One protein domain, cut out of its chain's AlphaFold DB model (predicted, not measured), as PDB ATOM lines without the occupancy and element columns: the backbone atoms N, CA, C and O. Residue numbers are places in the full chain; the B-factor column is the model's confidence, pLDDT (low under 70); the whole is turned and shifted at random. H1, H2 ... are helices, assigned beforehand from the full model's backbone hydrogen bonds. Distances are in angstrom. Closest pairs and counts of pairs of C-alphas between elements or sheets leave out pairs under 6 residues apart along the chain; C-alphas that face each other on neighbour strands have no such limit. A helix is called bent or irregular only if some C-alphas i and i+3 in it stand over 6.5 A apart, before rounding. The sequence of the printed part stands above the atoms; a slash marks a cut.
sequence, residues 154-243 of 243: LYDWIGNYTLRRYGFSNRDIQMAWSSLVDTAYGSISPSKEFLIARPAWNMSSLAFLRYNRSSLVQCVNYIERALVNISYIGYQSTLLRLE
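AT A GLANCE: This is residues 154 to 243 of the 243 residues of an uncharacterized protein of Bugula neritina (UniProt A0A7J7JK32). The longest helix, H3, lies beside H2 in a helical hairpin; H1 crosses part of H2, and the short H4 meets the last residues of H1. The loop of residues 183 to 212 reaches far from these helices, with Trp 201 near its tip, and makes much of the length. The printed part has 90 residues with four named helices, H1, H2, H3 and H4 along the chain, and no named strand; the class is all helix. The whole is only just loose, close to compact, with a radius of gyration of the C-alphas of 15.1 A, and elongated, spanning 47 by 27 by 18 A.

IN THESE COORDINATES: H3, residues 213 to 229, is 26.6 A long and begins at C-alpha 213 (143.911, 146.897, 245.005). It is only just irregular: C-alphas 226 and 229 are 6.8 A apart. H2, residues 171 to 182, measures 16.5 A. H1, residues 154 to 166, measures 18.1 A from C-alpha 154 (159.773, 156.666, 232.660). H4, residues 233 to 239, measures 10.2 A and ends at C-alpha 239 (149.317, 161.207, 251.773).

HOW THE PARTS SIT: H3 and H2 touch, opposite ways at a shallow tilt of 25 degrees; their closest C-alphas, of Cys 219 and Ala 176, are 4.5 A apart. H2 touches H1 with residues 173 to 178 alone, at a steep tilt of 52 degrees, the closest C-alphas being Gly 159 and Gln 174, 5.7 A. H1 and H4 only just touch, with 3 pairs of C-alphas within 8 A. H3 and H4 are close but not clearly touching; C-alphas 223 and 239 are the closest, 7.8 A. H1 and H3 are apart, as are H2 and H4. Every O i to N i+4 pair is within hydrogen-bond range in H1 and H2, but 11 of 13 in H3 and 2 of 3 in H4.

THE WHOLE: The C-alphas farthest apart, of Phe 168 and Trp 201, are 47.4 A apart. The printed part has no cut. The link from H2 to H3 is long, 30 residues. Mean pLDDT of the printed part is 79.2; residues 188 to 190, 204 to 208 and 227 to 243 are under 70.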
ATOM      1  N   LEU A 154     160.836 156.253 231.745       93.88
ATOM      2  CA  LEU A 154     159.773 156.666 232.660       93.88
ATOM      3  C   LEU A 154     160.147 156.494 234.141       93.88
ATOM      4  O   LEU A 154     159.894 157.395 234.930       93.88
ATOM      5  N   TYR A 155     160.779 155.380 234.517       94.50
ATOM      6  CA  TYR A 155     161.167 155.132 235.912       94.50
ATOM      7  C   TYR A 155     162.289 156.063 236.393       94.50
ATOM      8  O   TYR A 155     162.219 156.565 237.514       94.50
ATOM      9  N   ASP A 156     163.253 156.398 235.531       95.94
ATOM     10  CA  ASP A 156     164.287 157.393 235.850       95.94
ATOM     11  C   ASP A 156     163.674 158.790 236.000       95.94
ATOM     12  O   ASP A 156     164.035 159.564 236.891       95.94
ATOM     13  N   TRP A 157     162.703 159.120 235.143       96.50
ATOM     14  CA  TRP A 157     161.962 160.371 235.237       96.50
ATOM     15  C   TRP A 157     161.170 160.461 236.547       96.50
ATOM     16  O   TRP A 157     161.245 161.485 237.222       96.50
ATOM     17  N   ILE A 158     160.497 159.381 236.965       93.94
ATOM     18  CA  ILE A 158     159.797 159.304 238.258       93.94
ATOM     19  C   ILE A 158     160.782 159.476 239.416       93.94
ATOM     20  O   ILE A 158     160.511 160.247 240.335       93.94
ATOM     21  N   GLY A 159     161.938 158.808 239.372       93.38
ATOM     22  CA  GLY A 159     162.985 158.970 240.380       93.38
ATOM     23  C   GLY A 159     163.376 160.440 240.550       93.38
ATOM     24  O   GLY A 159     163.331 160.977 241.658       93.38
ATOM     25  N   ASN A 160     163.634 161.130 239.438       95.31
ATOM     26  CA  ASN A 160     163.946 162.558 239.436       95.31
ATOM     27  C   ASN A 160     162.771 163.436 239.895       95.31
ATOM     28  O   ASN A 160     162.983 164.391 240.641       95.31
ATOM     29  N   TYR A 161     161.539 163.115 239.495       94.25
ATOM     30  CA  TYR A 161     160.332 163.806 239.951       94.25
ATOM     31  C   TYR A 161     160.196 163.727 241.476       94.25
ATOM     32  O   TYR A 161     160.013 164.751 242.133       94.25
ATOM     33  N   THR A 162     160.351 162.536 242.064       92.06
ATOM     34  CA  THR A 162     160.256 162.360 243.522       92.06
ATOM     35  C   THR A 162     161.354 163.115 244.267       92.06
ATOM     36  O   THR A 162     161.061 163.773 245.264       92.06
ATOM     37  N   LEU A 163     162.587 163.113 243.749       92.12
ATOM     38  CA  LEU A 163     163.692 163.881 244.320       92.12
ATOM     39  C   LEU A 163     163.389 165.384 244.334       92.12
ATOM     40  O   LEU A 163     163.538 166.025 245.369       92.12
ATOM     41  N   ARG A 164     162.916 165.949 243.214       92.81
ATOM     42  CA  ARG A 164     162.543 167.373 243.137       92.81
ATOM     43  C   ARG A 164     161.354 167.706 244.031       92.81
ATOM     44  O   ARG A 164     161.341 168.751 244.673       92.81
ATOM     45  N   ARG A 165     160.355 166.822 244.076       89.25
ATOM     46  CA  ARG A 165     159.119 167.031 244.836       89.25
ATOM     47  C   ARG A 165     159.345 167.006 246.345       89.25
ATOM     48  O   ARG A 165     158.698 167.774 247.055       89.25
ATOM     49  N   TYR A 166     160.201 166.110 246.832       86.69
ATOM     50  CA  TYR A 166     160.393 165.878 248.267       86.69
ATOM     51  C   TYR A 166     161.710 166.427 248.818       86.69
ATOM     52  O   TYR A 166     161.839 166.556 250.030       86.69
ATOM     53  N   GLY A 167     162.667 166.780 247.958       87.62
ATOM     54  CA  GLY A 167     163.947 167.376 248.344       87.62
ATOM     55  C   GLY A 167     165.025 166.376 248.772       87.62
ATOM     56  O   GLY A 167     166.137 166.788 249.085       87.62
ATOM     57  N   PHE A 168     164.738 165.072 248.775       87.88
ATOM     58  CA  PHE A 168     165.701 164.018 249.108       87.88
ATOM     59  C   PHE A 168     165.386 162.720 248.358       87.88
ATOM     60  O   PHE A 168     164.268 162.494 247.892       87.88
ATOM     61  N   SER A 169     166.394 161.855 248.241       89.25
ATOM     62  CA  SER A 169     166.246 160.530 247.642       89.25
ATOM     63  C   SER A 169     165.823 159.518 248.703       89.25
ATOM     64  O   SER A 169     166.459 159.406 249.749       89.25
ATOM     65  N   ASN A 170     164.756 158.767 248.437       90.00
ATOM     66  CA  ASN A 170     164.289 157.691 249.303       90.00
ATOM     67  C   ASN A 170     163.752 156.540 248.450       90.00
ATOM     68  O   ASN A 170     162.896 156.731 247.584       90.00
ATOM     69  N   ARG A 171     164.267 155.333 248.710       91.50
ATOM     70  CA  ARG A 171     163.937 154.136 247.936       91.50
ATOM     71  C   ARG A 171     162.464 153.756 248.053       91.50
ATOM     72  O   ARG A 171     161.859 153.420 247.042       91.50
ATOM     73  N   ASP A 172     161.883 153.816 249.248       91.31
ATOM     74  CA  ASP A 172     160.474 153.477 249.442       91.31
ATOM     75  C   ASP A 172     159.561 154.469 248.702       91.31
ATOM     76  O   ASP A 172     158.634 154.046 248.016       91.31
ATOM     77  N   ILE A 173     159.876 155.770 248.713       90.31
ATOM     78  CA  ILE A 173     159.138 156.773 247.924       90.31
ATOM     79  C   ILE A 173     159.201 156.455 246.423       90.31
ATOM     80  O   ILE A 173     158.177 156.479 245.740       90.31
ATOM     81  N   GLN A 174     160.381 156.137 245.890       91.56
ATOM     82  CA  GLN A 174     160.526 155.789 244.472       91.56
ATOM     83  C   GLN A 174     159.733 154.523 244.106       91.56
ATOM     84  O   GLN A 174     159.079 154.486 243.060       91.56
ATOM     85  N   MET A 175     159.732 153.512 244.981       91.75
ATOM     86  CA  MET A 175     158.950 152.281 244.807       91.75
ATOM     87  C   MET A 175     157.440 152.541 244.854       91.75
ATOM     88  O   MET A 175     156.695 151.976 244.049       91.75
ATOM     89  N   ALA A 176     156.984 153.427 245.743       91.62
ATOM     90  CA  ALA A 176     155.590 153.851 245.818       91.62
ATOM     91  C   ALA A 176     155.134 154.500 244.506       91.62
ATOM     92  O   ALA A 176     154.181 154.045 243.876       91.62
ATOM     93  N   TRP A 177     155.858 155.519 244.037       92.12
ATOM     94  CA  TRP A 177     155.501 156.222 242.802       92.12
ATOM     95  C   TRP A 177     155.599 155.338 241.559       92.12
ATOM     96  O   TRP A 177     154.752 155.445 240.673       92.12
ATOM     97  N   SER A 178     156.570 154.424 241.511       91.88
ATOM     98  CA  SER A 178     156.658 153.425 240.439       91.88
ATOM     99  C   SER A 178     155.427 152.513 240.436       91.88
ATOM    100  O   SER A 178     154.826 152.296 239.387       91.88
ATOM    101  N   SER A 179     154.971 152.085 241.619       91.00
ATOM    102  CA  SER A 179     153.752 151.280 241.768       91.00
ATOM    103  C   SER A 179     152.499 152.041 241.316       91.00
ATOM    104  O   SER A 179     151.626 151.459 240.672       91.00
ATOM    105  N   LEU A 180     152.402 153.349 241.592       90.56
ATOM    106  CA  LEU A 180     151.305 154.191 241.092       90.56
ATOM    107  C   LEU A 180     151.313 154.303 239.565       90.56
ATOM    108  O   LEU A 180     150.250 154.280 238.945       90.56
ATOM    109  N   VAL A 181     152.491 154.383 238.948       90.69
ATOM    110  CA  VAL A 181     152.642 154.375 237.484       90.69
ATOM    111  C   VAL A 181     152.268 153.041 236.857       90.69
ATOM    112  O   VAL A 181     151.684 153.026 235.774       90.69
ATOM    113  N   ASP A 182     152.505 151.934 237.547       89.06
ATOM    114  CA  ASP A 182     152.073 150.612 237.093       89.06
ATOM    115  C   ASP A 182     150.579 150.348 237.335       89.06
ATOM    116  O   ASP A 182     150.028 149.371 236.830       89.06
ATOM    117  N   THR A 183     149.904 151.232 238.075       88.44
ATOM    118  CA  THR A 183     148.493 151.089 238.450       88.44
ATOM    119  C   THR A 183     147.661 152.297 238.020       88.44
ATOM    120  O   THR A 183     147.229 152.373 236.872       88.44
ATOM    121  N   ALA A 184     147.404 153.240 238.927       88.50
ATOM    122  CA  ALA A 184     146.474 154.347 238.737       88.50
ATOM    123  C   ALA A 184     146.886 155.303 237.604       88.50
ATOM    124  O   ALA A 184     146.038 155.736 236.824       88.50
ATOM    125  N   TYR A 185     148.181 155.596 237.474       91.25
ATOM    126  CA  TYR A 185     148.725 156.496 236.450       91.25
ATOM    127  C   TYR A 185     149.067 155.806 235.125       91.25
ATOM    128  O   TYR A 185     149.362 156.488 234.144       91.25
ATOM    129  N   GLY A 186     149.031 154.474 235.084       85.31
ATOM    130  CA  GLY A 186     149.173 153.671 233.866       85.31
ATOM    131  C   GLY A 186     147.853 153.078 233.374       85.31
ATOM    132  O   GLY A 186     147.868 152.214 232.498       85.31
ATOM    133  N   SER A 187     146.722 153.481 233.959       76.31
ATOM    134  CA  SER A 187     145.424 152.871 233.683       76.31
ATOM    135  C   SER A 187     144.807 153.369 232.376       76.31
ATOM    136  O   SER A 187     144.904 154.540 232.034       76.31
ATOM    137  N   ILE A 188     144.086 152.487 231.679       69.94
ATOM    138  CA  ILE A 188     143.453 152.774 230.379       69.94
ATOM    139  C   ILE A 188     142.182 153.643 230.533       69.94
ATOM    140  O   ILE A 188     141.686 154.214 229.566       69.94
ATOM    141  N   SER A 189     141.611 153.759 231.735       67.38
ATOM    142  CA  SER A 189     140.418 154.586 231.976       67.38
ATOM    143  C   SER A 189     140.285 154.956 233.453       67.38
ATOM    144  O   SER A 189     140.754 154.173 234.286       67.38
ATOM    145  N   PRO A 190     139.594 156.059 233.803       67.31
ATOM    146  CA  PRO A 190     139.389 156.422 235.196       67.31
ATOM    147  C   PRO A 190     138.592 155.338 235.919       67.31
ATOM    148  O   PRO A 190     137.630 154.779 235.376       67.31
ATOM    149  N   SER A 191     138.969 155.062 237.162       72.56
ATOM    150  CA  SER A 191     138.133 154.280 238.068       72.56
ATOM    151  C   SER A 191     136.842 155.042 238.382       72.56
ATOM    152  O   SER A 191     136.818 156.274 238.402       72.56
ATOM    153  N   LYS A 192     135.754 154.314 238.638       73.56
ATOM    154  CA  LYS A 192     134.522 154.900 239.179       73.56
ATOM    155  C   LYS A 192     134.451 154.592 240.661       73.56
ATOM    156  O   LYS A 192     134.373 153.427 241.047       73.56
ATOM    157  N   GLU A 193     134.493 155.634 241.473       73.81
ATOM    158  CA  GLU A 193     134.502 155.508 242.923       73.81
ATOM    159  C   GLU A 193     133.088 155.290 243.464       73.81
ATOM    160  O   GLU A 193     132.143 155.992 243.102       73.81
ATOM    161  N   PHE A 194     132.948 154.304 244.352       77.81
ATOM    162  CA  PHE A 194     131.674 153.976 244.993       77.81
ATOM    163  C   PHE A 194     131.173 155.114 245.889       77.81
ATOM    164  O   PHE A 194     129.976 155.377 245.923       77.81
ATOM    165  N   LEU A 195     132.090 155.806 246.576       78.81
ATOM    166  CA  LEU A 195     131.780 156.834 247.577       78.81
ATOM    167  C   LEU A 195     131.010 158.034 247.011       78.81
ATOM    168  O   LEU A 195     130.223 158.646 247.725       78.81
ATOM    169  N   ILE A 196     131.215 158.357 245.733       80.56
ATOM    170  CA  ILE A 196     130.586 159.507 245.066       80.56
ATOM    171  C   ILE A 196     129.414 159.106 244.159       80.56
ATOM    172  O   ILE A 196     128.812 159.957 243.501       80.56
ATOM    173  N   ALA A 197     129.103 157.811 244.070       81.62
ATOM    174  CA  ALA A 197     128.009 157.310 243.254       81.62
ATOM    175  C   ALA A 197     126.686 157.340 244.032       81.62
ATOM    176  O   ALA A 197     126.641 157.121 245.243       81.62
ATOM    177  N   ARG A 198     125.575 157.582 243.324       83.62
ATOM    178  CA  ARG A 198     124.240 157.511 243.928       83.62
ATOM    179  C   ARG A 198     123.983 156.074 244.412       83.62
ATOM    180  O   ARG A 198     124.118 155.165 243.591       83.62
ATOM    181  N   PRO A 199     123.574 155.860 245.676       86.44
ATOM    182  CA  PRO A 199     123.310 154.523 246.196       86.44
ATOM    183  C   PRO A 199     122.291 153.753 245.349       86.44
ATOM    184  O   PRO A 199     121.239 154.284 244.987       86.44
ATOM    185  N   ALA A 200     122.609 152.496 245.050       84.88
ATOM    186  CA  ALA A 200     121.760 151.567 244.313       84.88
ATOM    187  C   ALA A 200     122.048 150.123 244.751       84.88
ATOM    188  O   ALA A 200     123.078 149.840 245.355       84.88
ATOM    189  N   TRP A 201     121.161 149.185 244.419       81.94
ATOM    190  CA  TRP A 201     121.336 147.775 244.790       81.94
ATOM    191  C   TRP A 201     122.457 147.064 244.004       81.94
ATOM    192  O   TRP A 201     123.052 146.120 244.512       81.94
ATOM    193  N   ASN A 202     122.796 147.528 242.792       80.75
ATOM    194  CA  ASN A 202     123.827 146.930 241.929       80.75
ATOM    195  C   ASN A 202     124.988 147.902 241.644       80.75
ATOM    196  O   ASN A 202     125.197 148.362 240.516       80.75
ATOM    197  N   MET A 203     125.745 148.235 242.688       75.19
ATOM    198  CA  MET A 203     126.821 149.229 242.604       75.19
ATOM    199  C   MET A 203     128.095 148.718 241.927       75.19
ATOM    200  O   MET A 203     128.887 149.533 241.472       75.19
ATOM    201  N   SER A 204     128.298 147.405 241.796       69.81
ATOM    202  CA  SER A 204     129.473 146.839 241.108       69.81
ATOM    203  C   SER A 204     129.506 147.180 239.612       69.81
ATOM    204  O   SER A 204     130.578 147.274 239.021       69.81
ATOM    205  N   SER A 205     128.343 147.433 239.004       64.88
ATOM    206  CA  SER A 205     128.235 147.960 237.635       64.88
ATOM    207  C   SER A 205     128.502 149.472 237.535       64.88
ATOM    208  O   SER A 205     128.829 149.986 236.462       64.88
ATOM    209  N   LEU A 206     128.379 150.190 238.656       57.81
ATOM    210  CA  LEU A 206     128.459 151.651 238.745       57.81
ATOM    211  C   LEU A 206     129.810 152.143 239.277       57.81
ATOM    212  O   LEU A 206     130.210 153.260 238.948       57.81
ATOM    213  N   ALA A 207     130.518 151.310 240.042       65.75
ATOM    214  CA  ALA A 207     131.796 151.600 240.671       65.75
ATOM    215  C   ALA A 207     132.764 150.418 240.519       65.75
ATOM    216  O   ALA A 207     132.452 149.283 240.874       65.75
ATOM    217  N   PHE A 208     133.959 150.693 240.003       69.44
ATOM    218  CA  PHE A 208     135.011 149.699 239.816       69.44
ATOM    219  C   PHE A 208     136.385 150.369 239.806       69.44
ATOM    220  O   PHE A 208     136.542 151.499 239.333       69.44
ATOM    221  N   LEU A 209     137.389 149.632 240.288       73.38
ATOM    222  CA  LEU A 209     138.797 149.988 240.142       73.38
ATOM    223  C   LEU A 209     139.371 149.262 238.926       73.38
ATOM    224  O   LEU A 209     139.102 148.079 238.722       73.38
ATOM    225  N   ARG A 210     140.163 149.968 238.120       75.44
ATOM    226  CA  ARG A 210     140.799 149.421 236.906       75.44
ATOM    227  C   ARG A 210     142.198 148.845 237.146       75.44
ATOM    228  O   ARG A 210     142.877 148.483 236.193       75.44
ATOM    229  N   TYR A 211     142.627 148.769 238.399       77.00
ATOM    230  CA  TYR A 211     143.941 148.286 238.814       77.00
ATOM    231  C   TYR A 211     143.829 147.416 240.069       77.00
ATOM    232  O   TYR A 211     142.826 147.451 240.787       77.00
ATOM    233  N   ASN A 212     144.866 146.618 240.326       78.06
ATOM    234  CA  ASN A 212     144.912 145.718 241.472       78.06
ATOM    235  C   ASN A 212     144.958 146.515 242.789       78.06
ATOM    236  O   ASN A 212     145.860 147.324 243.007       78.06
ATOM    237  N   ARG A 213     143.996 146.256 243.683       78.88
ATOM    238  CA  ARG A 213     143.911 146.897 245.005       78.88
ATOM    239  C   ARG A 213     145.146 146.624 245.856       78.88
ATOM    240  O   ARG A 213     145.628 147.534 246.521       78.88
ATOM    241  N   SER A 214     145.686 145.407 245.797       81.06
ATOM    242  CA  SER A 214     146.857 145.012 246.585       81.06
ATOM    243  C   SER A 214     148.088 145.846 246.237       81.06
ATOM    244  O   SER A 214     148.874 146.173 247.118       81.06
ATOM    245  N   SER A 215     148.221 146.258 244.975       79.06
ATOM    246  CA  SER A 215     149.307 147.135 244.530       79.06
ATOM    247  C   SER A 215     149.172 148.555 245.090       79.06
ATOM    248  O   SER A 215     150.179 149.177 245.418       79.06
ATOM    249  N   LEU A 216     147.941 149.057 245.262       79.94
ATOM    250  CA  LEU A 216     147.703 150.347 245.915       79.94
ATOM    251  C   LEU A 216     148.008 150.271 247.419       79.94
ATOM    252  O   LEU A 216     148.684 151.145 247.946       79.94
ATOM    253  N   VAL A 217     147.591 149.195 248.094       84.06
ATOM    254  CA  VAL A 217     147.931 148.960 249.512       84.06
ATOM    255  C   VAL A 217     149.445 148.882 249.698       84.06
ATOM    256  O   VAL A 217     150.001 149.494 250.602       84.06
ATOM    257  N   GLN A 218     150.144 148.189 248.800       83.62
ATOM    258  CA  GLN A 218     151.601 148.124 248.835       83.62
ATOM    259  C   GLN A 218     152.243 149.506 248.635       83.62
ATOM    260  O   GLN A 218     153.222 149.820 249.309       83.62
ATOM    261  N   CYS A 219     151.683 150.346 247.759       85.69
ATOM    262  CA  CYS A 219     152.097 151.741 247.609       85.69
ATOM    263  C   CYS A 219     151.938 152.533 248.913       85.69
ATOM    264  O   CYS A 219     152.866 153.242 249.299       85.69
ATOM    265  N   VAL A 220     150.801 152.398 249.601       84.06
ATOM    266  CA  VAL A 220     150.579 153.043 250.904       84.06
ATOM    267  C   VAL A 220     151.624 152.567 251.912       84.06
ATOM    268  O   VAL A 220     152.304 153.400 252.495       84.06
ATOM    269  N   ASN A 221     151.885 151.259 252.000       86.81
ATOM    270  CA  ASN A 221     152.916 150.713 252.891       86.81
ATOM    271  C   ASN A 221     154.322 151.272 252.597       86.81
ATOM    272  O   ASN A 221     155.101 151.520 253.515       86.81
ATOM    273  N   TYR A 222     154.684 151.459 251.320       88.50
ATOM    274  CA  TYR A 222     155.948 152.106 250.952       88.50
ATOM    275  C   TYR A 222     156.002 153.547 251.469       88.50
ATOM    276  O   TYR A 222     157.001 153.969 252.048       88.50
ATOM    277  N   ILE A 223     154.920 154.301 251.291       83.56
ATOM    278  CA  ILE A 223     154.844 155.684 251.762       83.56
ATOM    279  C   ILE A 223     154.905 155.721 253.283       83.56
ATOM    280  O   ILE A 223     155.681 156.504 253.816       83.56
ATOM    281  N   GLU A 224     154.199 154.830 253.973       83.94
ATOM    282  CA  GLU A 224     154.223 154.746 255.428       83.94
ATOM    283  C   GLU A 224     155.612 154.440 255.987       83.94
ATOM    284  O   GLU A 224     156.036 155.052 256.960       83.94
ATOM    285  N   ARG A 225     156.394 153.563 255.351       84.50
ATOM    286  CA  ARG A 225     157.786 153.341 255.781       84.50
ATOM    287  C   ARG A 225     158.667 154.574 255.605       84.50
ATOM    288  O   ARG A 225     159.601 154.776 256.379       84.50
ATOM    289  N   ALA A 226     158.353 155.424 254.630       80.12
ATOM    290  CA  ALA A 226     159.023 156.706 254.471       80.12
ATOM    291  C   ALA A 226     158.577 157.759 255.516       80.12
ATOM    292  O   ALA A 226     159.330 158.710 255.731       80.12
ATOM    293  N   LEU A 227     157.431 157.581 256.205       64.19
ATOM    294  CA  LEU A 227     156.848 158.549 257.164       64.19
ATOM    295  C   LEU A 227     157.724 158.832 258.381       64.19
ATOM    296  O   LEU A 227     157.550 159.871 259.015       64.19
ATOM    297  N   VAL A 228     158.656 157.941 258.722       61.75
ATOM    298  CA  VAL A 228     159.394 158.023 259.992       61.75
ATOM    299  C   VAL A 228     160.239 159.308 260.099       61.75
ATOM    300  O   VAL A 228     160.623 159.676 261.201       61.75
ATOM    301  N   ASN A 229     160.485 160.040 258.997       55.78
ATOM    302  CA  ASN A 229     161.444 161.155 258.978       55.78
ATOM    303  C   ASN A 229     161.036 162.424 258.186       55.78
ATOM    304  O   ASN A 229     161.925 163.179 257.795       55.78
ATOM    305  N   ILE A 230     159.752 162.697 257.893       57.44
ATOM    306  CA  ILE A 230     159.397 163.777 256.937       57.44
ATOM    307  C   ILE A 230     158.368 164.777 257.493       57.44
ATOM    308  O   ILE A 230     157.195 164.454 257.658       57.44
ATOM    309  N   SER A 231     158.782 166.039 257.669       60.44
ATOM    310  CA  SER A 231     157.929 167.190 258.032       60.44
ATOM    311  C   SER A 231     157.534 168.085 256.837       60.44
ATOM    312  O   SER A 231     157.118 169.229 257.012       60.44
ATOM    313  N   TYR A 232     157.677 167.599 255.600       63.53
ATOM    314  CA  TYR A 232     157.567 168.420 254.388       63.53
ATOM    315  C   TYR A 232     156.139 168.493 253.803       63.53
ATOM    316  O   TYR A 232     155.491 167.473 253.562       63.53
ATOM    317  N   ILE A 233     155.668 169.705 253.474       62.59
ATOM    318  CA  ILE A 233     154.307 169.992 252.958       62.59
ATOM    319  C   ILE A 233     153.983 169.221 251.666       62.59
ATOM    320  O   ILE A 233     152.876 168.700 251.496       62.59
ATOM    321  N   GLY A 234     154.954 169.095 250.753       59.34
ATOM    322  CA  GLY A 234     154.776 168.356 249.497       59.34
ATOM    323  C   GLY A 234     154.423 166.879 249.708       59.34
ATOM    324  O   GLY A 234     153.732 166.287 248.877       59.34
ATOM    325  N   TYR A 235     154.837 166.313 250.841       61.91
ATOM    326  CA  TYR A 235     154.610 164.928 251.232       61.91
ATOM    327  C   TYR A 235     153.272 164.737 251.964       61.91
ATOM    328  O   TYR A 235     152.513 163.849 251.578       61.91
ATOM    329  N   GLN A 236     152.892 165.640 252.881       62.31
ATOM    330  CA  GLN A 236     151.549 165.629 253.492       62.31
ATOM    331  C   GLN A 236     150.433 165.732 252.441       62.31
ATOM    332  O   GLN A 236     149.439 165.015 252.513       62.31
ATOM    333  N   SER A 237     150.631 166.547 251.397       62.00
ATOM    334  CA  SER A 237     149.676 166.634 250.283       62.00
ATOM    335  C   SER A 237     149.565 165.351 249.448       62.00
ATOM    336  O   SER A 237     148.538 165.138 248.808       62.00
ATOM    337  N   THR A 238     150.612 164.515 249.413       63.69
ATOM    338  CA  THR A 238     150.574 163.217 248.727       63.69
ATOM    339  C   THR A 238     149.810 162.197 249.565       63.69
ATOM    340  O   THR A 238     148.950 161.530 249.008       63.69
ATOM    341  N   LEU A 239     150.047 162.120 250.879       62.03
ATOM    342  CA  LEU A 239     149.317 161.207 251.773       62.03
ATOM    343  C   LEU A 239     147.818 161.491 251.839       62.03
ATOM    344  O   LEU A 239     147.030 160.586 251.599       62.03
ATOM    345  N   LEU A 240     147.428 162.755 252.035       58.75
ATOM    346  CA  LEU A 240     146.018 163.174 252.118       58.75
ATOM    347  C   LEU A 240     145.192 162.887 250.852       58.75
ATOM    348  O   LEU A 240     143.991 163.132 250.829       58.75
ATOM    349  N   ARG A 241     145.837 162.481 249.755       59.09
ATOM    350  CA  ARG A 241     145.184 162.145 248.482       59.09
ATOM    351  C   ARG A 241     145.238 160.653 248.158       59.09
ATOM    352  O   ARG A 241     144.740 160.258 247.106       59.09
ATOM    353  N   LEU A 242     145.920 159.874 248.994       53.56
ATOM    354  CA  LEU A 242     146.016 158.419 248.908       53.56
ATOM    355  C   LEU A 242     145.130 157.727 249.950       53.56
ATOM    356  O   LEU A 242     144.686 156.612 249.680       53.56
ATOM    357  N   GLU A 243     144.896 158.381 251.093       38.53
ATOM    358  CA  GLU A 243     143.821 158.075 252.053       38.53
ATOM    359  C   GLU A 243     142.453 158.540 251.532       38.53
ATOM    360  O   GLU A 243     141.471 157.784 251.725       38.53
TER     361      GLU A 243